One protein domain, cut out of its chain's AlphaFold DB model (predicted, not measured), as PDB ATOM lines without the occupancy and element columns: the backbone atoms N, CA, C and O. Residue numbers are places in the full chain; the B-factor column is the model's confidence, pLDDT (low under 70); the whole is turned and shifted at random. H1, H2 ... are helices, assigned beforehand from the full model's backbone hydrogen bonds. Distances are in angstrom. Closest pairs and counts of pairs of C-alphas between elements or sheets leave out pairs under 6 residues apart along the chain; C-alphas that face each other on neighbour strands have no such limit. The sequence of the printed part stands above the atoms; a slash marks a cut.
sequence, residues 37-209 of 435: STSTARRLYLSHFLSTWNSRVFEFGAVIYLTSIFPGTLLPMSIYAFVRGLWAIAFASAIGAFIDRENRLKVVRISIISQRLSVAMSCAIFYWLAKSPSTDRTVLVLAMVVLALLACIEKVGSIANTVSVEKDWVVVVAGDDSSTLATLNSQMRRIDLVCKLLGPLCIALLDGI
ATOM      1  N   SER A  37     113.936 225.656 145.043       61.28
ATOM      2  CA  SER A  37     113.034 225.045 144.060       61.28
ATOM      3  C   SER A  37     113.729 224.820 142.705       61.28
ATOM      4  O   SER A  37     113.773 223.696 142.193       61.28
ATOM      5  N   THR A  38     114.368 225.857 142.155       65.25
ATOM      6  CA  THR A  38     115.016 225.837 140.831       65.25
ATOM      7  C   THR A  38     116.225 224.902 140.783       65.25
ATOM      8  O   THR A  38     116.418 224.165 139.810       65.25
ATOM      9  N   SER A  39     117.023 224.868 141.856       72.69
ATOM     10  CA  SER A  39     118.180 223.974 141.976       72.69
ATOM     11  C   SER A  39     117.746 222.505 142.012       72.69
ATOM     12  O   SER A  39     118.350 221.659 141.344       72.69
ATOM     13  N   THR A  40     116.656 222.212 142.726       78.50
ATOM     14  CA  THR A  40     116.075 220.867 142.846       78.50
ATOM     15  C   THR A  40     115.456 220.402 141.528       78.50
ATOM     16  O   THR A  40     115.804 219.322 141.046       78.50
ATOM     17  N   ALA A  41     114.646 221.244 140.877       77.69
ATOM     18  CA  ALA A  41     114.081 220.959 139.557       77.69
ATOM     19  C   ALA A  41     115.180 220.707 138.509       77.69
ATOM     20  O   ALA A  41     115.146 219.701 137.802       77.69
ATOM     21  N   ARG A  42     116.234 221.537 138.466       81.44
ATOM     22  CA  ARG A  42     117.370 221.346 137.546       81.44
ATOM     23  C   ARG A  42     118.116 220.027 137.785       81.44
ATOM     24  O   ARG A  42     118.521 219.378 136.821       81.44
ATOM     25  N   ARG A  43     118.297 219.610 139.046       83.38
ATOM     26  CA  ARG A  43     118.903 218.308 139.394       83.38
ATOM     27  C   ARG A  43     118.024 217.140 138.937       83.38
ATOM     28  O   ARG A  43     118.550 216.189 138.359       83.38
ATOM     29  N   LEU A  44     116.706 217.236 139.132       83.88
ATOM     30  CA  LEU A  44     115.732 216.250 138.654       83.88
ATOM     31  C   LEU A  44     115.768 216.133 137.122       83.88
ATOM     32  O   LEU A  44     115.898 215.033 136.591       83.88
ATOM     33  N   TYR A  45     115.750 217.272 136.424       86.19
ATOM     34  CA  TYR A  45     115.796 217.357 134.963       86.19
ATOM     35  C   TYR A  45     117.070 216.738 134.387       86.19
ATOM     36  O   TYR A  45     116.998 215.934 133.459       86.19
ATOM     37  N   LEU A  46     118.234 217.071 134.953       86.88
ATOM     38  CA  LEU A  46     119.515 216.529 134.506       86.88
ATOM     39  C   LEU A  46     119.617 215.019 134.770       86.88
ATOM     40  O   LEU A  46     120.076 214.279 133.903       86.88
ATOM     41  N   SER A  47     119.149 214.546 135.930       85.69
ATOM     42  CA  SER A  47     119.115 213.114 136.264       85.69
ATOM     43  C   SER A  47     118.211 212.328 135.307       85.69
ATOM     44  O   SER A  47     118.632 211.318 134.733       85.69
ATOM     45  N   HIS A  48     116.994 212.829 135.063       87.12
ATOM     46  CA  HIS A  48     116.055 212.230 134.119       87.12
ATOM     47  C   HIS A  48     116.633 212.224 132.695       87.12
ATOM     48  O   HIS A  48     116.672 211.169 132.066       87.12
ATOM     49  N   PHE A  49     117.176 213.352 132.216       89.50
ATOM     50  CA  PHE A  49     117.851 213.432 130.916       89.50
ATOM     51  C   PHE A  49     118.970 212.391 130.791       89.50
ATOM     52  O   PHE A  49     118.978 211.628 129.831       89.50
ATOM     53  N   LEU A  50     119.878 212.287 131.766       87.38
ATOM     54  CA  LEU A  50     121.008 211.347 131.716       87.38
ATOM     55  C   LEU A  50     120.584 209.866 131.788       87.38
ATOM     56  O   LEU A  50     121.297 209.002 131.263       87.38
ATOM     57  N   SER A  51     119.448 209.543 132.417       85.75
ATOM     58  CA  SER A  51     118.860 208.193 132.385       85.75
ATOM     59  C   SER A  51     118.190 207.906 131.041       85.75
ATOM     60  O   SER A  51     118.582 206.954 130.359       85.75
ATOM     61  N   THR A  52     117.260 208.761 130.612       88.06
ATOM     62  CA  THR A  52     116.497 208.597 129.369       88.06
ATOM     63  C   THR A  52     117.411 208.603 128.140       88.06
ATOM     64  O   THR A  52     117.285 207.728 127.282       88.06
ATOM     65  N   TRP A  53     118.404 209.501 128.096       89.50
ATOM     66  CA  TRP A  53     119.461 209.539 127.080       89.50
ATOM     67  C   TRP A  53     120.181 208.196 126.959       89.50
ATOM     68  O   TRP A  53     120.214 207.604 125.882       89.50
ATOM     69  N   ASN A  54     120.710 207.684 128.075       89.19
ATOM     70  CA  ASN A  54     121.455 206.430 128.093       89.19
ATOM     71  C   ASN A  54     120.598 205.250 127.620       89.19
ATOM     72  O   ASN A  54     121.069 204.452 126.817       89.19
ATOM     73  N   SER A  55     119.346 205.161 128.079       87.88
ATOM     74  CA  SER A  55     118.424 204.100 127.658       87.88
ATOM     75  C   SER A  55     118.139 204.153 126.151       87.88
ATOM     76  O   SER A  55     118.191 203.122 125.484       87.88
ATOM     77  N   ARG A  56     117.903 205.345 125.575       88.00
ATOM     78  CA  ARG A  56     117.660 205.494 124.123       88.00
ATOM     79  C   ARG A  56     118.895 205.203 123.272       88.00
ATOM     80  O   ARG A  56     118.787 204.507 122.265       88.00
ATOM     81  N   VAL A  57     120.058 205.707 123.683       88.19
ATOM     82  CA  VAL A  57     121.346 205.454 123.016       88.19
ATOM     83  C   VAL A  57     121.684 203.960 123.068       88.19
ATOM     84  O   VAL A  57     122.032 203.382 122.043       88.19
ATOM     85  N   PHE A  58     121.500 203.298 124.212       90.50
ATOM     86  CA  PHE A  58     121.705 201.854 124.332       90.50
ATOM     87  C   PHE A  58     120.723 201.041 123.472       90.50
ATOM     88  O   PHE A  58     121.148 200.144 122.750       90.50
ATOM     89  N   GLU A  59     119.427 201.378 123.497       87.44
ATOM     90  CA  GLU A  59     118.384 200.690 122.721       87.44
ATOM     91  C   GLU A  59     118.672 200.718 121.210       87.44
ATOM     92  O   GLU A  59     118.547 199.688 120.549       87.44
ATOM     93  N   PHE A  60     119.130 201.854 120.673       86.12
ATOM     94  CA  PHE A  60     119.515 201.977 119.262       86.12
ATOM     95  C   PHE A  60     120.888 201.349 118.959       86.12
ATOM     96  O   PHE A  60     121.041 200.629 117.971       86.12
ATOM     97  N   GLY A  61     121.883 201.567 119.826       85.25
ATOM     98  CA  GLY A  61     123.237 201.035 119.657       85.25
ATOM     99  C   GLY A  61     123.287 199.507 119.672       85.25
ATOM    100  O   GLY A  61     123.951 198.907 118.829       85.25
ATOM    101  N   ALA A  62     122.529 198.860 120.564       86.81
ATOM    102  CA  ALA A  62     122.439 197.402 120.633       86.81
ATOM    103  C   ALA A  62     121.906 196.790 119.325       86.81
ATOM    104  O   ALA A  62     122.426 195.773 118.871       86.81
ATOM    105  N   VAL A  63     120.924 197.429 118.673       85.12
ATOM    106  CA  VAL A  63     120.423 196.988 117.360       85.12
ATOM    107  C   VAL A  63     121.525 197.071 116.299       85.12
ATOM    108  O   VAL A  63     121.726 196.105 115.567       85.12
ATOM    109  N   ILE A  64     122.303 198.160 116.251       82.81
ATOM    110  CA  ILE A  64     123.422 198.304 115.300       82.81
ATOM    111  C   ILE A  64     124.514 197.250 115.543       82.81
ATOM    112  O   ILE A  64     124.963 196.606 114.589       82.81
ATOM    113  N   TYR A  65     124.902 196.996 116.795       83.25
ATOM    114  CA  TYR A  65     125.871 195.936 117.097       83.25
ATOM    115  C   TYR A  65     125.350 194.554 116.681       83.25
ATOM    116  O   TYR A  65     126.089 193.784 116.070       83.25
ATOM    117  N   LEU A  66     124.064 194.265 116.897       81.31
ATOM    118  CA  LEU A  66     123.446 193.023 116.429       81.31
ATOM    119  C   LEU A  66     123.380 192.924 114.889       81.31
ATOM    120  O   LEU A  66     123.639 191.836 114.373       81.31
ATOM    121  N   THR A  67     123.132 194.017 114.142       76.69
ATOM    122  CA  THR A  67     123.247 193.994 112.658       76.69
ATOM    123  C   THR A  67     124.656 193.621 112.200       76.69
ATOM    124  O   THR A  67     124.816 192.905 111.213       76.69
ATOM    125  N   SER A  68     125.671 194.096 112.927       76.75
ATOM    126  CA  SER A  68     127.083 193.910 112.583       76.75
ATOM    127  C   SER A  68     127.574 192.496 112.897       76.75
ATOM    128  O   SER A  68     128.359 191.937 112.136       76.75
ATOM    129  N   ILE A  69     127.096 191.905 113.998       77.38
ATOM    130  CA  ILE A  69     127.464 190.550 114.441       77.38
ATOM    131  C   ILE A  69     126.749 189.467 113.613       77.38
ATOM    132  O   ILE A  69     127.324 188.409 113.365       77.38
ATOM    133  N   PHE A  70     125.519 189.723 113.150       76.62
ATOM    134  CA  PHE A  70     124.726 188.779 112.352       76.62
ATOM    135  C   PHE A  70     124.441 189.306 110.929       76.62
ATOM    136  O   PHE A  70     123.282 189.551 110.574       76.62
ATOM    137  N   PRO A  71     125.469 189.473 110.073       71.00
ATOM    138  CA  PRO A  71     125.278 189.995 108.727       71.00
ATOM    139  C   PRO A  71     124.376 189.070 107.894       71.00
ATOM    140  O   PRO A  71     124.596 187.863 107.807       71.00
ATOM    141  N   GLY A  72     123.366 189.653 107.244       69.06
ATOM    142  CA  GLY A  72     122.467 188.940 106.331       69.06
ATOM    143  C   GLY A  72     121.213 188.323 106.961       69.06
ATOM    144  O   GLY A  72     120.420 187.741 106.226       69.06
ATOM    145  N   THR A  73     120.974 188.472 108.271       76.94
ATOM    146  CA  THR A  73     119.703 188.070 108.899       76.94
ATOM    147  C   THR A  73     119.181 189.116 109.883       76.94
ATOM    148  O   THR A  73     119.925 189.661 110.692       76.94
ATOM    149  N   LEU A  74     117.875 189.392 109.824       81.25
ATOM    150  CA  LEU A  74     117.195 190.288 110.770       81.25
ATOM    151  C   LEU A  74     116.645 189.547 112.002       81.25
ATOM    152  O   LEU A  74     116.352 190.177 113.017       81.25
ATOM    153  N   LEU A  75     116.554 188.213 111.936       84.31
ATOM    154  CA  LEU A  75     115.884 187.376 112.935       84.31
ATOM    155  C   LEU A  75     116.379 187.602 114.381       84.31
ATOM    156  O   LEU A  75     115.525 187.770 115.254       84.31
ATOM    157  N   PRO A  76     117.699 187.677 114.677       82.44
ATOM    158  CA  PRO A  76     118.166 187.864 116.052       82.44
ATOM    159  C   PRO A  76     117.698 189.197 116.647       82.44
ATOM    160  O   PRO A  76     117.238 189.243 117.786       82.44
ATOM    161  N   MET A  77     117.743 190.279 115.866       85.25
ATOM    162  CA  MET A  77     117.296 191.607 116.302       85.25
ATOM    163  C   MET A  77     115.790 191.666 116.530       85.25
ATOM    164  O   MET A  77     115.349 192.252 117.518       85.25
ATOM    165  N   SER A  78     115.003 191.042 115.650       89.38
ATOM    166  CA  SER A  78     113.552 190.950 115.815       89.38
ATOM    167  C   SER A  78     113.183 190.201 117.096       89.38
ATOM    168  O   SER A  78     112.360 190.695 117.862       89.38
ATOM    169  N   ILE A  79     113.838 189.069 117.381       90.88
ATOM    170  CA  ILE A  79     113.628 188.304 118.622       90.88
ATOM    171  C   ILE A  79     114.056 189.123 119.849       90.88
ATOM    172  O   ILE A  79     113.294 189.218 120.805       90.88
ATOM    173  N   TYR A  80     115.225 189.768 119.815       92.00
ATOM    174  CA  TYR A  80     115.713 190.635 120.897       92.00
ATOM    175  C   TYR A  80     114.726 191.762 121.234       92.00
ATOM    176  O   TYR A  80     114.360 191.947 122.396       92.00
ATOM    177  N   ALA A  81     114.256 192.491 120.217       90.81
ATOM    178  CA  ALA A  81     113.299 193.578 120.392       90.81
ATOM    179  C   ALA A  81     111.934 193.069 120.887       90.81
ATOM    180  O   ALA A  81     111.342 193.679 121.780       90.81
ATOM    181  N   PHE A  82     111.466 191.934 120.359       93.94
ATOM    182  CA  PHE A  82     110.220 191.294 120.775       93.94
ATOM    183  C   PHE A  82     110.263 190.850 122.242       93.94
ATOM    184  O   PHE A  82     109.385 191.229 123.012       93.94
ATOM    185  N   VAL A  83     111.306 190.124 122.660       95.44
ATOM    186  CA  VAL A  83     111.469 189.651 124.047       95.44
ATOM    187  C   VAL A  83     111.579 190.831 125.019       95.44
ATOM    188  O   VAL A  83     110.877 190.852 126.027       95.44
ATOM    189  N   ARG A  84     112.364 191.867 124.683       92.56
ATOM    190  CA  ARG A  84     112.465 193.119 125.462       92.56
ATOM    191  C   ARG A  84     111.110 193.827 125.616       92.56
ATOM    192  O   ARG A  84     110.836 194.389 126.676       92.56
ATOM    193  N   GLY A  85     110.272 193.812 124.578       93.00
ATOM    194  CA  GLY A  85     108.912 194.358 124.610       93.00
ATOM    195  C   GLY A  85     107.950 193.518 125.453       93.00
ATOM    196  O   GLY A  85     107.277 194.052 126.332       93.00
ATOM    197  N   LEU A  86     107.929 192.202 125.236       95.75
ATOM    198  CA  LEU A  86     107.090 191.254 125.971       95.75
ATOM    199  C   LEU A  86     107.399 191.271 127.473       95.75
ATOM    200  O   LEU A  86     106.484 191.324 128.290       95.75
ATOM    201  N   TRP A  87     108.683 191.303 127.840       96.06
ATOM    202  CA  TRP A  87     109.123 191.382 129.232       96.06
ATOM    203  C   TRP A  87     108.687 192.688 129.907       96.06
ATOM    204  O   TRP A  87     108.218 192.674 131.042       96.06
ATOM    205  N   ALA A  88     108.778 193.818 129.199       93.94
ATOM    206  CA  ALA A  88     108.297 195.103 129.701       93.94
ATOM    207  C   ALA A  88     106.783 195.105 129.981       93.94
ATOM    208  O   ALA A  88     106.356 195.710 130.961       93.94
ATOM    209  N   ILE A  89     105.987 194.418 129.154       95.19
ATOM    210  CA  ILE A  89     104.541 194.259 129.364       95.19
ATOM    211  C   ILE A  89     104.276 193.329 130.556       95.19
ATOM    212  O   ILE A  89     103.538 193.700 131.466       95.19
ATOM    213  N   ALA A  90     104.918 192.157 130.591       95.50
ATOM    214  CA  ALA A  90     104.723 191.154 131.640       95.50
ATOM    215  C   ALA A  90     105.072 191.675 133.047       95.50
ATOM    216  O   ALA A  90     104.384 191.353 134.012       95.50
ATOM    217  N   PHE A  91     106.109 192.510 133.167       94.06
ATOM    218  CA  PHE A  91     106.545 193.084 134.444       94.06
ATOM    219  C   PHE A  91     105.947 194.465 134.759       94.06
ATOM    220  O   PHE A  91     106.252 195.013 135.815       94.06
ATOM    221  N   ALA A  92     105.078 195.032 133.913       92.06
ATOM    222  CA  ALA A  92     104.519 196.374 134.127       92.06
ATOM    223  C   ALA A  92     103.782 196.515 135.477       92.06
ATOM    224  O   ALA A  92     103.980 197.496 136.193       92.06
ATOM    225  N   SER A  93     102.985 195.511 135.856       94.19
ATOM    226  CA  SER A  93     102.274 195.467 137.144       94.19
ATOM    227  C   SER A  93     103.222 195.291 138.335       94.19
ATOM    228  O   SER A  93     103.075 195.970 139.350       94.19
ATOM    229  N   ALA A  94     104.233 194.429 138.196       92.44
ATOM    230  CA  ALA A  94     105.255 194.203 139.218       92.44
ATOM    231  C   ALA A  94     106.112 195.456 139.469       92.44
ATOM    232  O   ALA A  94     106.466 195.730 140.614       92.44
ATOM    233  N   ILE A  95     106.403 196.241 138.423       92.25
ATOM    234  CA  ILE A  95     107.078 197.542 138.542       92.25
ATOM    235  C   ILE A  95     106.225 198.517 139.358       92.25
ATOM    236  O   ILE A  95     106.757 199.130 140.276       92.25
ATOM    237  N   GLY A  96     104.921 198.632 139.072       90.12
ATOM    238  CA  GLY A  96     104.009 199.480 139.854       90.12
ATOM    239  C   GLY A  96     104.008 199.100 141.337       90.12
ATOM    240  O   GLY A  96     104.403 199.898 142.181       90.12
ATOM    241  N   ALA A  97     103.727 197.830 141.639       91.19
ATOM    242  CA  ALA A  97     103.718 197.326 143.013       91.19
ATOM    243  C   ALA A  97     105.079 197.441 143.737       91.19
ATOM    244  O   ALA A  97     105.115 197.466 144.966       91.19
ATOM    245  N   PHE A  98     106.198 197.489 143.007       89.88
ATOM    246  CA  PHE A  98     107.522 197.768 143.572       89.88
ATOM    247  C   PHE A  98     107.712 199.257 143.892       89.88
ATOM    248  O   PHE A  98     108.244 199.574 144.952       89.88
ATOM    249  N   ILE A  99     107.257 200.162 143.016       90.56
ATOM    250  CA  ILE A  99     107.298 201.615 143.245       90.56
ATOM    251  C   ILE A  99     106.445 201.986 144.467       90.56
ATOM    252  O   ILE A  99     106.922 202.716 145.330       90.56
ATOM    253  N   ASP A 100     105.236 201.429 144.579       89.62
ATOM    254  CA  ASP A 100     104.269 201.784 145.630       89.62
ATOM    255  C   ASP A 100     104.673 201.306 147.041       89.62
ATOM    256  O   ASP A 100     104.225 201.861 148.043       89.62
ATOM    257  N   ARG A 101     105.499 200.252 147.142       89.69
ATOM    258  CA  ARG A 101     105.895 199.630 148.424       89.69
ATOM    259  C   ARG A 101     107.205 200.148 149.005       89.69
ATOM    260  O   ARG A 101     107.453 199.966 150.195       89.69
ATOM    261  N   GLU A 102     108.084 200.687 148.169       90.62
ATOM    262  CA  GLU A 102     109.471 200.970 148.531       90.62
ATOM    263  C   GLU A 102     109.754 202.468 148.623       90.62
ATOM    264  O   GLU A 102     109.102 203.308 148.010       90.62
ATOM    265  N   ASN A 103     110.785 202.826 149.388       88.56
ATOM    266  CA  ASN A 103     111.152 204.229 149.555       88.56
ATOM    267  C   ASN A 103     111.517 204.873 148.206       88.56
ATOM    268  O   ASN A 103     112.457 204.426 147.545       88.56
ATOM    269  N   ARG A 104     110.860 205.985 147.856       85.50
ATOM    270  CA  ARG A 104     111.051 206.778 146.621       85.50
ATOM    271  C   ARG A 104     112.510 206.887 146.143       85.50
ATOM    272  O   ARG A 104     112.825 206.621 144.985       85.50
ATOM    273  N   LEU A 105     113.430 207.237 147.048       84.88
ATOM    274  CA  LEU A 105     114.867 207.362 146.758       84.88
ATOM    275  C   LEU A 105     115.564 206.013 146.508       84.88
ATOM    276  O   LEU A 105     116.485 205.936 145.692       84.88
ATOM    277  N   LYS A 106     115.141 204.952 147.200       87.62
ATOM    278  CA  LYS A 106     115.652 203.584 147.036       87.62
ATOM    279  C   LYS A 106     115.208 203.007 145.688       87.62
ATOM    280  O   LYS A 106     116.058 202.480 144.975       87.62
ATOM    281  N   VAL A 107     113.944 203.200 145.302       89.19
ATOM    282  CA  VAL A 107     113.397 202.816 143.986       89.19
ATOM    283  C   VAL A 107     114.208 203.450 142.852       89.19
ATOM    284  O   VAL A 107     114.765 202.733 142.018       89.19
ATOM    285  N   VAL A 108     114.372 204.780 142.868       88.00
ATOM    286  CA  VAL A 108     115.160 205.509 141.857       88.00
ATOM    287  C   VAL A 108     116.614 205.018 141.825       88.00
ATOM    288  O   VAL A 108     117.107 204.657 140.757       88.00
ATOM    289  N   ARG A 109     117.297 204.899 142.975       88.69
ATOM    290  CA  ARG A 109     118.687 204.398 143.029       88.69
ATOM    291  C   ARG A 109     118.833 202.980 142.471       88.69
ATOM    292  O   ARG A 109     119.718 202.759 141.649       88.69
ATOM    293  N   ILE A 110     117.974 202.040 142.873       90.75
ATOM    294  CA  ILE A 110     118.001 200.653 142.378       90.75
ATOM    295  C   ILE A 110     117.757 200.621 140.867       90.75
ATOM    296  O   ILE A 110     118.485 199.935 140.152       90.75
ATOM    297  N   SER A 111     116.789 201.399 140.373       90.75
ATOM    298  CA  SER A 111     116.466 201.476 138.944       90.75
ATOM    299  C   SER A 111     117.624 202.033 138.102       90.75
ATOM    300  O   SER A 111     117.908 201.514 137.025       90.75
ATOM    301  N   ILE A 112     118.359 203.031 138.609       89.94
ATOM    302  CA  ILE A 112     119.542 203.585 137.938       89.94
ATOM    303  C   ILE A 112     120.700 202.581 137.981       89.94
ATOM    304  O   ILE A 112     121.339 202.349 136.957       89.94
ATOM    305  N   ILE A 113     120.980 201.963 139.132       92.75
ATOM    306  CA  ILE A 113     122.096 201.015 139.271       92.75
ATOM    307  C   ILE A 113     121.878 199.785 138.378       92.75
ATOM    308  O   ILE A 113     122.796 199.397 137.655       92.75
ATOM    309  N   SER A 114     120.665 199.222 138.344       92.56
ATOM    310  CA  SER A 114     120.344 198.068 137.494       92.56
ATOM    311  C   SER A 114     120.459 198.386 135.998       92.56
ATOM    312  O   SER A 114     121.054 197.595 135.262       92.56
ATOM    313  N   GLN A 115     120.009 199.570 135.552       92.69
ATOM    314  CA  GLN A 115     120.267 200.067 134.191       92.69
ATOM    315  C   GLN A 115     121.775 200.104 133.890       92.69
ATOM    316  O   GLN A 115     122.214 199.562 132.877       92.69
ATOM    317  N   ARG A 116     122.587 200.743 134.749       92.81
ATOM    318  CA  ARG A 116     124.019 200.971 134.467       92.81
ATOM    319  C   ARG A 116     124.823 199.680 134.450       92.81
ATOM    320  O   ARG A 116     125.621 199.497 133.536       92.81
ATOM    321  N   LEU A 117     124.581 198.782 135.404       95.06
ATOM    322  CA  LEU A 117     125.215 197.465 135.435       95.06
ATOM    323  C   LEU A 117     124.843 196.642 134.196       95.06
ATOM    324  O   LEU A 117     125.729 196.083 133.552       95.06
ATOM    325  N   SER A 118     123.563 196.624 133.815       94.88
ATOM    326  CA  SER A 118     123.115 195.891 132.629       94.88
ATOM    327  C   SER A 118     123.737 196.418 131.328       94.88
ATOM    328  O   SER A 118     124.254 195.636 130.525       94.88
ATOM    329  N   VAL A 119     123.766 197.742 131.136       94.19
ATOM    330  CA  VAL A 119     124.393 198.369 129.959       94.19
ATOM    331  C   VAL A 119     125.899 198.109 129.928       94.19
ATOM    332  O   VAL A 119     126.420 197.738 128.880       94.19
ATOM    333  N   ALA A 120     126.600 198.233 131.060       95.50
ATOM    334  CA  ALA A 120     128.037 197.972 131.133       95.50
ATOM    335  C   ALA A 120     128.381 196.512 130.781       95.50
ATOM    336  O   ALA A 120     129.266 196.275 129.957       95.50
ATOM    337  N   MET A 121     127.643 195.540 131.335       96.12
ATOM    338  CA  MET A 121     127.803 194.120 130.993       96.12
ATOM    339  C   MET A 121     127.485 193.846 129.519       96.12
ATOM    340  O   MET A 121     128.241 193.149 128.846       96.12
ATOM    341  N   SER A 122     126.417 194.446 128.984       95.25
ATOM    342  CA  SER A 122     126.047 194.306 127.571       95.25
ATOM    343  C   SER A 122     127.142 194.842 126.643       95.25
ATOM    344  O   SER A 122     127.529 194.167 125.692       95.25
ATOM    345  N   CYS A 123     127.705 196.019 126.942       92.56
ATOM    346  CA  CYS A 123     128.822 196.585 126.186       92.56
ATOM    347  C   CYS A 123     130.092 195.725 126.277       92.56
ATOM    348  O   CYS A 123     130.786 195.579 125.273       92.56
ATOM    349  N   ALA A 124     130.384 195.119 127.434       94.56
ATOM    350  CA  ALA A 124     131.510 194.194 127.578       94.56
ATOM    351  C   ALA A 124     131.333 192.931 126.710       94.56
ATOM    352  O   ALA A 124     132.274 192.522 126.031       94.56
ATOM    353  N   ILE A 125     130.122 192.362 126.664       92.81
ATOM    354  CA  ILE A 125     129.796 191.209 125.807       92.81
ATOM    355  C   ILE A 125     129.869 191.592 124.322       92.81
ATOM    356  O   ILE A 125     130.483 190.864 123.543       92.81
ATOM    357  N   PHE A 126     129.317 192.743 123.917       89.38
ATOM    358  CA  PHE A 126     129.431 193.231 122.536       89.38
ATOM    359  C   PHE A 126     130.891 193.473 122.124       89.38
ATOM    360  O   PHE A 126     131.280 193.088 121.023       89.38
ATOM    361  N   TYR A 127     131.715 194.054 123.001       88.62
ATOM    362  CA  TYR A 127     133.145 194.254 122.753       88.62
ATOM    363  C   TYR A 127     133.902 192.925 122.616       88.62
ATOM    364  O   TYR A 127     134.729 192.771 121.716       88.62
ATOM    365  N   TRP A 128     133.597 191.946 123.473       89.50
ATOM    366  CA  TRP A 128     134.181 190.607 123.402       89.50
ATOM    367  C   TRP A 128     133.796 189.881 122.101       89.50
ATOM    368  O   TRP A 128     134.682 189.425 121.379       89.50
ATOM    369  N   LEU A 129     132.507 189.877 121.733       85.62
ATOM    370  CA  LEU A 129     132.025 189.316 120.462       85.62
ATOM    371  C   LEU A 129     132.675 189.991 119.244       85.62
ATOM    372  O   LEU A 129     133.063 189.308 118.300       85.62
ATOM    373  N   ALA A 130     132.848 191.317 119.273       80.69
ATOM    374  CA  ALA A 130     133.507 192.059 118.197       80.69
ATOM    375  C   ALA A 130     135.005 191.721 118.050       80.69
ATOM    376  O   ALA A 130     135.557 191.847 116.956       80.69
ATOM    377  N   LYS A 131     135.671 191.286 119.131       83.06
ATOM    378  CA  LYS A 131     137.096 190.915 119.133       83.06
ATOM    379  C   LYS A 131     137.346 189.446 118.759       83.06
ATOM    380  O   LYS A 131     138.458 189.122 118.344       83.06
ATOM    381  N   SER A 132     136.339 188.577 118.865       77.44
ATOM    382  CA  SER A 132     136.437 187.133 118.602       77.44
ATOM    383  C   SER A 132     135.615 186.708 117.367       77.44
ATOM    384  O   SER A 132     134.568 186.074 117.508       77.44
ATOM    385  N   PRO A 133     136.081 187.001 116.132       63.56
ATOM    386  CA  PRO A 133     135.323 186.749 114.899       63.56
ATOM    387  C   PRO A 133     135.096 185.260 114.576       63.56
ATOM    388  O   PRO A 133     134.228 184.940 113.770       63.56
ATOM    389  N   SER A 134     135.846 184.348 115.199       71.56
ATOM    390  CA  SER A 134     135.716 182.890 115.059       71.56
ATOM    391  C   SER A 134     135.028 182.245 116.274       71.56
ATOM    392  O   SER A 134     135.486 181.224 116.784       71.56
ATOM    393  N   THR A 135     133.971 182.875 116.793       77.94
ATOM    394  CA  THR A 135     133.188 182.344 117.925       77.94
ATOM    395  C   THR A 135     132.237 181.242 117.448       77.94
ATOM    396  O   THR A 135     131.532 181.422 116.456       77.94
ATOM    397  N   ASP A 136     132.192 180.111 118.163       86.12
ATOM    398  CA  ASP A 136     131.286 179.002 117.841       86.12
ATOM    399  C   ASP A 136     129.801 179.416 117.911       86.12
ATOM    400  O   ASP A 136     129.395 180.261 118.716       86.12
ATOM    401  N   ARG A 137     128.964 178.770 117.088       84.50
ATOM    402  CA  ARG A 137     127.520 179.018 117.007       84.50
ATOM    403  C   ARG A 137     126.838 178.870 118.368       84.50
ATOM    404  O   ARG A 137     125.962 179.678 118.672       84.50
ATOM    405  N   THR A 138     127.238 177.891 119.178       87.25
ATOM    406  CA  THR A 138     126.662 177.636 120.509       87.25
ATOM    407  C   THR A 138     126.900 178.821 121.440       87.25
ATOM    408  O   THR A 138     125.975 179.331 122.071       87.25
ATOM    409  N   VAL A 139     128.140 179.315 121.464       88.44
ATOM    410  CA  VAL A 139     128.561 180.443 122.301       88.44
ATOM    411  C   VAL A 139     127.912 181.747 121.832       88.44
ATOM    412  O   VAL A 139     127.476 182.552 122.652       88.44
ATOM    413  N   LEU A 140     127.763 181.928 120.517       87.75
ATOM    414  CA  LEU A 140     127.071 183.072 119.925       87.75
ATOM    415  C   LEU A 140     125.571 183.102 120.283       87.75
ATOM    416  O   LEU A 140     125.032 184.168 120.581       87.75
ATOM    417  N   VAL A 141     124.897 181.945 120.302       88.81
ATOM    418  CA  VAL A 141     123.496 181.826 120.753       88.81
ATOM    419  C   VAL A 141     123.376 182.062 122.261       88.81
ATOM    420  O   VAL A 141     122.485 182.792 122.689       88.81
ATOM    421  N   LEU A 142     124.293 181.527 123.074       91.69
ATOM    422  CA  LEU A 142     124.309 181.776 124.519       91.69
ATOM    423  C   LEU A 142     124.504 183.267 124.836       91.69
ATOM    424  O   LEU A 142     123.745 183.837 125.620       91.69
ATOM    425  N   ALA A 143     125.463 183.925 124.179       91.06
ATOM    426  CA  ALA A 143     125.689 185.361 124.323       91.06
ATOM    427  C   ALA A 143     124.454 186.178 123.906       91.06
ATOM    428  O   ALA A 143     124.118 187.160 124.566       91.06
ATOM    429  N   MET A 144     123.729 185.745 122.869       91.12
ATOM    430  CA  MET A 144     122.471 186.362 122.441       91.12
ATOM    431  C   MET A 144     121.372 186.272 123.515       91.12
ATOM    432  O   MET A 144     120.681 187.260 123.767       91.12
ATOM    433  N   VAL A 145     121.230 185.119 124.182       94.06
ATOM    434  CA  VAL A 145     120.287 184.942 125.305       94.06
ATOM    435  C   VAL A 145     120.660 185.857 126.475       94.06
ATOM    436  O   VAL A 145     119.798 186.561 126.998       94.06
ATOM    437  N   VAL A 146     121.943 185.916 126.848       95.44
ATOM    438  CA  VAL A 146     122.424 186.799 127.926       95.44
ATOM    439  C   VAL A 146     122.183 188.274 127.588       95.44
ATOM    440  O   VAL A 146     121.648 189.006 128.418       95.44
ATOM    441  N   LEU A 147     122.494 188.712 126.363       94.62
ATOM    442  CA  LEU A 147     122.228 190.080 125.901       94.62
ATOM    443  C   LEU A 147     120.733 190.427 125.944       94.62
ATOM    444  O   LEU A 147     120.377 191.526 126.369       94.62
ATOM    445  N   ALA A 148     119.849 189.501 125.560       95.00
ATOM    446  CA  ALA A 148     118.403 189.704 125.649       95.00
ATOM    447  C   ALA A 148     117.920 189.832 127.106       95.00
ATOM    448  O   ALA A 148     117.134 190.731 127.408       95.00
ATOM    449  N   LEU A 149     118.420 188.996 128.025       96.00
ATOM    450  CA  LEU A 149     118.092 189.075 129.456       96.00
ATOM    451  C   LEU A 149     118.573 190.391 130.085       96.00
ATOM    452  O   LEU A 149     117.806 191.065 130.775       96.00
ATOM    453  N   LEU A 150     119.806 190.811 129.792       96.12
ATOM    454  CA  LEU A 150     120.339 192.105 130.224       96.12
ATOM    455  C   LEU A 150     119.478 193.262 129.691       96.12
ATOM    456  O   LEU A 150     119.055 194.138 130.453       96.12
ATOM    457  N   ALA A 151     119.119 193.231 128.408       94.50
ATOM    458  CA  ALA A 151     118.238 194.225 127.808       94.50
ATOM    459  C   ALA A 151     116.834 194.262 128.436       94.50
ATOM    460  O   ALA A 151     116.230 195.333 128.496       94.50
ATOM    461  N   CYS A 152     116.317 193.136 128.931       95.69
ATOM    462  CA  CYS A 152     115.068 193.087 129.691       95.69
ATOM    463  C   CYS A 152     115.210 193.770 131.062       95.69
ATOM    464  O   CYS A 152     114.367 194.592 131.425       95.69
ATOM    465  N   ILE A 153     116.307 193.509 131.783       95.38
ATOM    466  CA  ILE A 153     116.622 194.151 133.072       95.38
ATOM    467  C   ILE A 153     116.783 195.672 132.908       95.38
ATOM    468  O   ILE A 153     116.201 196.437 133.677       95.38
ATOM    469  N   GLU A 154     117.508 196.131 131.879       95.31
ATOM    470  CA  GLU A 154     117.649 197.566 131.580       95.31
ATOM    471  C   GLU A 154     116.296 198.200 131.252       95.31
ATOM    472  O   GLU A 154     115.997 199.281 131.757       95.31
ATOM    473  N   LYS A 155     115.451 197.520 130.466       93.94
ATOM    474  CA  LYS A 155     114.131 198.034 130.084       93.94
ATOM    475  C   LYS A 155     113.211 198.210 131.292       93.94
ATOM    476  O   LYS A 155     112.576 199.255 131.415       93.94
ATOM    477  N   VAL A 156     113.178 197.222 132.188       94.81
ATOM    478  CA  VAL A 156     112.434 197.273 133.459       94.81
ATOM    479  C   VAL A 156     112.953 198.408 134.341       94.81
ATOM    480  O   VAL A 156     112.164 199.233 134.798       94.81
ATOM    481  N   GLY A 157     114.276 198.516 134.512       92.38
ATOM    482  CA  GLY A 157     114.898 199.606 135.265       92.38
ATOM    483  C   GLY A 157     114.619 200.988 134.662       92.38
ATOM    484  O   GLY A 157     114.380 201.939 135.403       92.38
ATOM    485  N   SER A 158     114.606 201.120 133.332       92.44
ATOM    486  CA  SER A 158     114.255 202.367 132.639       92.44
ATOM    487  C   SER A 158     112.800 202.758 132.888       92.44
ATOM    488  O   SER A 158     112.553 203.901 133.261       92.44
ATOM    489  N   ILE A 159     111.852 201.825 132.741       91.88
ATOM    490  CA  ILE A 159     110.424 202.085 132.987       91.88
ATOM    491  C   ILE A 159     110.195 202.479 134.450       91.88
ATOM    492  O   ILE A 159     109.533 203.481 134.708       91.88
ATOM    493  N   ALA A 160     110.793 201.751 135.399       91.31
ATOM    494  CA  ALA A 160     110.687 202.059 136.822       91.31
ATOM    495  C   ALA A 160     111.198 203.473 137.149       91.31
ATOM    496  O   ALA A 160     110.526 204.215 137.867       91.31
ATOM    497  N   ASN A 161     112.342 203.878 136.581       90.81
ATOM    498  CA  ASN A 161     112.879 205.228 136.766       90.81
ATOM    499  C   ASN A 161     111.962 206.303 136.162       90.81
ATOM    500  O   ASN A 161     111.661 207.292 136.828       90.81
ATOM    501  N   THR A 162     111.496 206.109 134.923       89.38
ATOM    502  CA  THR A 162     110.603 207.060 134.244       89.38
ATOM    503  C   THR A 162     109.300 207.246 135.019       89.38
ATOM    504  O   THR A 162     108.940 208.382 135.309       89.38
ATOM    505  N   VAL A 163     108.631 206.161 135.430       89.38
ATOM    506  CA  VAL A 163     107.369 206.242 136.188       89.38
ATOM    507  C   VAL A 163     107.582 206.901 137.554       89.38
ATOM    508  O   VAL A 163     106.833 207.813 137.897       89.38
ATOM    509  N   SER A 164     108.631 206.519 138.294       87.19
ATOM    510  CA  SER A 164     108.944 207.124 139.602       87.19
ATOM    511  C   SER A 164     109.200 208.631 139.495       87.19
ATOM    512  O   SER A 164     108.740 209.408 140.327       87.19
ATOM    513  N   VAL A 165     109.917 209.073 138.457       86.31
ATOM    514  CA  VAL A 165     110.214 210.496 138.264       86.31
ATOM    515  C   VAL A 165     108.985 211.270 137.778       86.31
ATOM    516  O   VAL A 165     108.635 212.285 138.375       86.31
ATOM    517  N   GLU A 166     108.320 210.806 136.717       84.88
ATOM    518  CA  GLU A 166     107.238 211.550 136.055       84.88
ATOM    519  C   GLU A 166     105.914 211.545 136.828       84.88
ATOM    520  O   GLU A 166     105.157 212.506 136.717       84.88
ATOM    521  N   LYS A 167     105.599 210.471 137.568       83.62
ATOM    522  CA  LYS A 167     104.284 210.304 138.217       83.62
ATOM    523  C   LYS A 167     104.282 210.515 139.722       83.62
ATOM    524  O   LYS A 167     103.226 210.824 140.259       83.62
ATOM    525  N   ASP A 168     105.427 210.370 140.379       83.88
ATOM    526  CA  ASP A 168     105.532 210.483 141.834       83.88
ATOM    527  C   ASP A 168     106.386 211.698 142.238       83.88
ATOM    528  O   ASP A 168     105.879 212.634 142.855       83.88
ATOM    529  N   TRP A 169     107.649 211.780 141.802       83.50
ATOM    530  CA  TRP A 169     108.528 212.890 142.203       83.50
ATOM    531  C   TRP A 169     108.087 214.249 141.654       83.50
ATOM    532  O   TRP A 169     108.119 215.233 142.387       83.50
ATOM    533  N   VAL A 170     107.672 214.328 140.386       84.75
ATOM    534  CA  VAL A 170     107.189 215.583 139.779       84.75
ATOM    535  C   VAL A 170     105.954 216.135 140.506       84.75
ATOM    536  O   VAL A 170     105.853 217.347 140.677       84.75
ATOM    537  N   VAL A 171     105.068 215.265 141.005       85.62
ATOM    538  CA  VAL A 171     103.906 215.665 141.818       85.62
ATOM    539  C   VAL A 171     104.362 216.221 143.168       85.62
ATOM    540  O   VAL A 171     103.961 217.315 143.554       85.62
ATOM    541  N   VAL A 172     105.276 215.527 143.852       84.69
ATOM    542  CA  VAL A 172     105.816 215.956 145.156       84.69
ATOM    543  C   VAL A 172     106.586 217.279 145.073       84.69
ATOM    544  O   VAL A 172     106.523 218.073 146.005       84.69
ATOM    545  N   VAL A 173     107.314 217.529 143.979       82.38
ATOM    546  CA  VAL A 173     108.071 218.782 143.781       82.38
ATOM    547  C   VAL A 173     107.162 219.969 143.439       82.38
ATOM    548  O   VAL A 173     107.525 221.099 143.754       82.38
ATOM    549  N   ALA A 174     105.998 219.738 142.822       82.44
ATOM    550  CA  ALA A 174     105.012 220.790 142.564       82.44
ATOM    551  C   ALA A 174     104.133 221.118 143.785       82.44
ATOM    552  O   ALA A 174     103.680 222.254 143.921       82.44
ATOM    553  N   GLY A 175     103.886 220.140 144.664       83.75
ATOM    554  CA  GLY A 175     102.932 220.291 145.762       83.75
ATOM    555  C   GLY A 175     101.523 220.566 145.230       83.75
ATOM    556  O   GLY A 175     101.090 219.939 144.262       83.75
ATOM    557  N   ASP A 176     100.831 221.531 145.835       84.69
ATOM    558  CA  ASP A 176      99.469 221.918 145.444       84.69
ATOM    559  C   ASP A 176      99.421 222.854 144.213       84.69
ATOM    560  O   ASP A 176      98.341 223.142 143.687       84.69
ATOM    561  N   ASP A 177     100.569 223.327 143.703       85.94
ATOM    562  CA  ASP A 177     100.607 224.216 142.537       85.94
ATOM    563  C   ASP A 177     100.493 223.453 141.206       85.94
ATOM    564  O   ASP A 177     101.470 223.017 140.584       85.94
ATOM    565  N   SER A 178      99.255 223.377 140.718       85.38
ATOM    566  CA  SER A 178      98.912 222.850 139.392       85.38
ATOM    567  C   SER A 178      99.670 223.501 138.219       85.38
ATOM    568  O   SER A 178      99.907 222.832 137.208       85.38
ATOM    569  N   SER A 179     100.092 224.768 138.331       82.38
ATOM    570  CA  SER A 179     100.794 225.486 137.258       82.38
ATOM    571  C   SER A 179     102.269 225.073 137.161       82.38
ATOM    572  O   SER A 179     102.767 224.759 136.069       82.38
ATOM    573  N   THR A 180     102.946 224.930 138.307       80.31
ATOM    574  CA  THR A 180     104.261 224.285 138.394       80.31
ATOM    575  C   THR A 180     104.182 222.829 137.940       80.31
ATOM    576  O   THR A 180     105.009 222.411 137.129       80.31
ATOM    577  N   LEU A 181     103.160 222.065 138.351       82.56
ATOM    578  CA  LEU A 181     102.990 220.665 137.939       82.56
ATOM    579  C   LEU A 181     102.899 220.503 136.411       82.56
ATOM    580  O   LEU A 181     103.601 219.670 135.828       82.56
ATOM    581  N   ALA A 182     102.079 221.326 135.749       83.69
ATOM    582  CA  ALA A 182     101.966 221.341 134.291       83.69
ATOM    583  C   ALA A 182     103.310 221.687 133.622       83.69
ATOM    584  O   ALA A 182     103.713 221.044 132.645       83.69
ATOM    585  N   THR A 183     104.047 222.645 134.191       84.31
ATOM    586  CA  THR A 183     105.372 223.050 133.709       84.31
ATOM    587  C   THR A 183     106.383 221.906 133.822       84.31
ATOM    588  O   THR A 183     106.985 221.540 132.808       84.31
ATOM    589  N   LEU A 184     106.530 221.282 134.998       82.81
ATOM    590  CA  LEU A 184     107.440 220.151 135.230       82.81
ATOM    591  C   LEU A 184     107.145 218.978 134.274       82.81
ATOM    592  O   LEU A 184     108.058 218.453 133.631       82.81
ATOM    593  N   ASN A 185     105.869 218.607 134.126       85.56
ATOM    594  CA  ASN A 185     105.424 217.530 133.238       85.56
ATOM    595  C   ASN A 185     105.738 217.838 131.756       85.56
ATOM    596  O   ASN A 185     106.291 217.002 131.036       85.56
ATOM    597  N   SER A 186     105.492 219.077 131.308       86.19
ATOM    598  CA  SER A 186     105.834 219.507 129.943       86.19
ATOM    599  C   SER A 186     107.340 219.417 129.651       86.19
ATOM    600  O   SER A 186     107.733 218.977 128.567       86.19
ATOM    601  N   GLN A 187     108.199 219.766 130.620       86.69
ATOM    602  CA  GLN A 187     109.651 219.686 130.450       86.69
ATOM    603  C   GLN A 187     110.167 218.242 130.488       86.69
ATOM    604  O   GLN A 187     111.033 217.915 129.674       86.69
ATOM    605  N   MET A 188     109.607 217.358 131.331       82.00
ATOM    606  CA  MET A 188     109.891 215.912 131.261       82.00
ATOM    607  C   MET A 188     109.601 215.380 129.860       82.00
ATOM    608  O   MET A 188     110.480 214.816 129.206       82.00
ATOM    609  N   ARG A 189     108.400 215.655 129.334       86.12
ATOM    610  CA  ARG A 189     108.012 215.176 128.006       86.12
ATOM    611  C   ARG A 189     108.885 215.744 126.886       86.12
ATOM    612  O   ARG A 189     109.177 215.038 125.920       86.12
ATOM    613  N   ARG A 190     109.337 216.994 127.013       87.94
ATOM    614  CA  ARG A 190     110.280 217.615 126.074       87.94
ATOM    615  C   ARG A 190     111.642 216.920 126.093       87.94
ATOM    616  O   ARG A 190     112.162 216.614 125.023       87.94
ATOM    617  N   ILE A 191     112.197 216.643 127.275       88.88
ATOM    618  CA  ILE A 191     113.445 215.880 127.440       88.88
ATOM    619  C   ILE A 191     113.317 214.504 126.774       88.88
ATOM    620  O   ILE A 191     114.163 214.123 125.966       88.88
ATOM    621  N   ASP A 192     112.224 213.800 127.053       84.69
ATOM    622  CA  ASP A 192     111.928 212.465 126.540       84.69
ATOM    623  C   ASP A 192     111.858 212.427 124.993       84.69
ATOM    624  O   ASP A 192     112.445 211.549 124.352       84.69
ATOM    625  N   LEU A 193     111.233 213.431 124.365       84.94
ATOM    626  CA  LEU A 193     111.218 213.608 122.903       84.94
ATOM    627  C   LEU A 193     112.599 213.966 122.326       84.94
ATOM    628  O   LEU A 193     113.000 213.407 121.303       84.94
ATOM    629  N   VAL A 194     113.351 214.850 122.989       86.62
ATOM    630  CA  VAL A 194     114.712 215.232 122.575       86.62
ATOM    631  C   VAL A 194     115.649 214.021 122.606       86.62
ATOM    632  O   VAL A 194     116.361 213.787 121.633       86.62
ATOM    633  N   CYS A 195     115.612 213.197 123.657       85.06
ATOM    634  CA  CYS A 195     116.411 211.972 123.741       85.06
ATOM    635  C   CYS A 195     116.036 210.942 122.659       85.06
ATOM    636  O   CYS A 195     116.922 210.271 122.129       85.06
ATOM    637  N   LYS A 196     114.749 210.829 122.298       81.38
ATOM    638  CA  LYS A 196     114.274 209.936 121.221       81.38
ATOM    639  C   LYS A 196     114.766 210.356 119.835       81.38
ATOM    640  O   LYS A 196     115.071 209.484 119.029       81.38
ATOM    641  N   LEU A 197     114.868 211.659 119.567       82.88
ATOM    642  CA  LEU A 197     115.371 212.188 118.296       82.88
ATOM    643  C   LEU A 197     116.908 212.195 118.233       82.88
ATOM    644  O   LEU A 197     117.501 211.707 117.272       82.88
ATOM    645  N   LEU A 198     117.556 212.754 119.257       82.88
ATOM    646  CA  LEU A 198     118.999 212.981 119.260       82.88
ATOM    647  C   LEU A 198     119.812 211.709 119.542       82.88
ATOM    648  O   LEU A 198     120.938 211.621 119.069       82.88
ATOM    649  N   GLY A 199     119.274 210.714 120.258       78.38
ATOM    650  CA  GLY A 199     119.993 209.465 120.549       78.38
ATOM    651  C   GLY A 199     120.442 208.719 119.278       78.38
ATOM    652  O   GLY A 199     121.647 208.523 119.088       78.38
ATOM    653  N   PRO A 200     119.513 208.363 118.367       77.00
ATOM    654  CA  PRO A 200     119.850 207.759 117.077       77.00
ATOM    655  C   PRO A 200     120.718 208.659 116.190       77.00
ATOM    656  O   PRO A 200     121.661 208.177 115.563       77.00
ATOM    657  N   LEU A 201     120.443 209.971 116.172       77.38
ATOM    658  CA  LEU A 201     121.211 210.943 115.391       77.38
ATOM    659  C   LEU A 201     122.674 211.008 115.847       77.38
ATOM    660  O   LEU A 201     123.574 210.962 115.014       77.38
ATOM    661  N   CYS A 202     122.932 211.071 117.154       80.00
ATOM    662  CA  CYS A 202     124.286 211.101 117.693       80.00
ATOM    663  C   CYS A 202     125.043 209.799 117.422       80.00
ATOM    664  O   CYS A 202     126.220 209.875 117.094       80.00
ATOM    665  N   ILE A 203     124.396 208.629 117.479       74.12
ATOM    666  CA  ILE A 203     125.051 207.370 117.086       74.12
ATOM    667  C   ILE A 203     125.392 207.372 115.590       74.12
ATOM    668  O   ILE A 203     126.525 207.061 115.239       74.12
ATOM    669  N   ALA A 204     124.470 207.786 114.716       70.19
ATOM    670  CA  ALA A 204     124.725 207.864 113.275       70.19
ATOM    671  C   ALA A 204     125.830 208.882 112.915       70.19
ATOM    672  O   ALA A 204     126.645 208.635 112.027       70.19
ATOM    673  N   LEU A 205     125.894 210.014 113.625       76.75
ATOM    674  CA  LEU A 205     126.970 210.999 113.480       76.75
ATOM    675  C   LEU A 205     128.308 210.466 114.006       76.75
ATOM    676  O   LEU A 205     129.327 210.651 113.348       76.75
ATOM    677  N   LEU A 206     128.320 209.793 115.162       74.50
ATOM    678  CA  LEU A 206     129.531 209.195 115.725       74.50
ATOM    679  C   LEU A 206     130.082 208.090 114.825       74.50
ATOM    680  O   LEU A 206     131.280 208.092 114.569       74.50
ATOM    681  N   ASP A 207     129.234 207.212 114.289       65.25
ATOM    682  CA  ASP A 207     129.623 206.201 113.299       65.25
ATOM    683  C   ASP A 207     130.212 206.856 112.033       65.25
ATOM    684  O   ASP A 207     131.324 206.532 111.613       65.25
ATOM    685  N   GLY A 208     129.549 207.888 111.497       62.31
ATOM    686  CA  GLY A 208     130.035 208.636 110.332       62.31
ATOM    687  C   GLY A 208     131.345 209.413 110.548       62.31
ATOM    688  O   GLY A 208     132.116 209.582 109.600       62.31
ATOM    689  N   ILE A 209     131.614 209.888 111.770       66.12
ATOM    690  CA  ILE A 209     132.836 210.629 112.135       66.12
ATOM    691  C   ILE A 209     133.979 209.667 112.501       66.12
ATOM    692  O   ILE A 209     135.105 209.842 112.037       66.12
TER     693      ILE A 209
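Overview. This is residues 37 to 209 of the 435 residues of the protein "Solute carrier family 40 protein" of Cryptococcus amylolentus CBS 6039 (UniProt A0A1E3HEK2). A long up-and-down bundle is built round H5, with H1, H2 and H4 about it; short H3 packs on H5, and H6 folds back from H5 to pack on H1. The printed part has 173 residues with six named helices, H1 to H6 in order, and no named strand: all helix. It is compact, radius of gyration of the C-alphas 18.0 A, spanning 61 by 39 by 22 A.

Along the chain. H1, residues 37 to 69, begins at C-alpha 37 (113.034, 225.045, 144.060). H2 is residues 75 to 90, H3 92 to 101, H4 104 to 131, and H5 137 to 174, 53.9 A long. H6, residues 178 to 209, kinks by 30 degrees near residue 199 and ends at C-alpha 209 (132.836, 210.629, 112.135).

Arrangement. The hub H5 touches the five others. H4 and H5 form a hairpin, closest C-alphas Ser 111 and Gly 157, 4.4 A. H1 touches H6, closest C-alphas Val 57 and Gly 199, 4.9 A. H4 and H6 are apart. Every O i to N i+4 pair is within hydrogen-bond range in H2 and H4; H1 has 28 of 29, H3 5 of 6, H5 31 of 34, H6 26 of 28.

Size, cuts and confidence. The printed part has no cut, and its five links are tight. pLDDT is under 70 at residues 37 to 38, 72, 133 and 207 to 209.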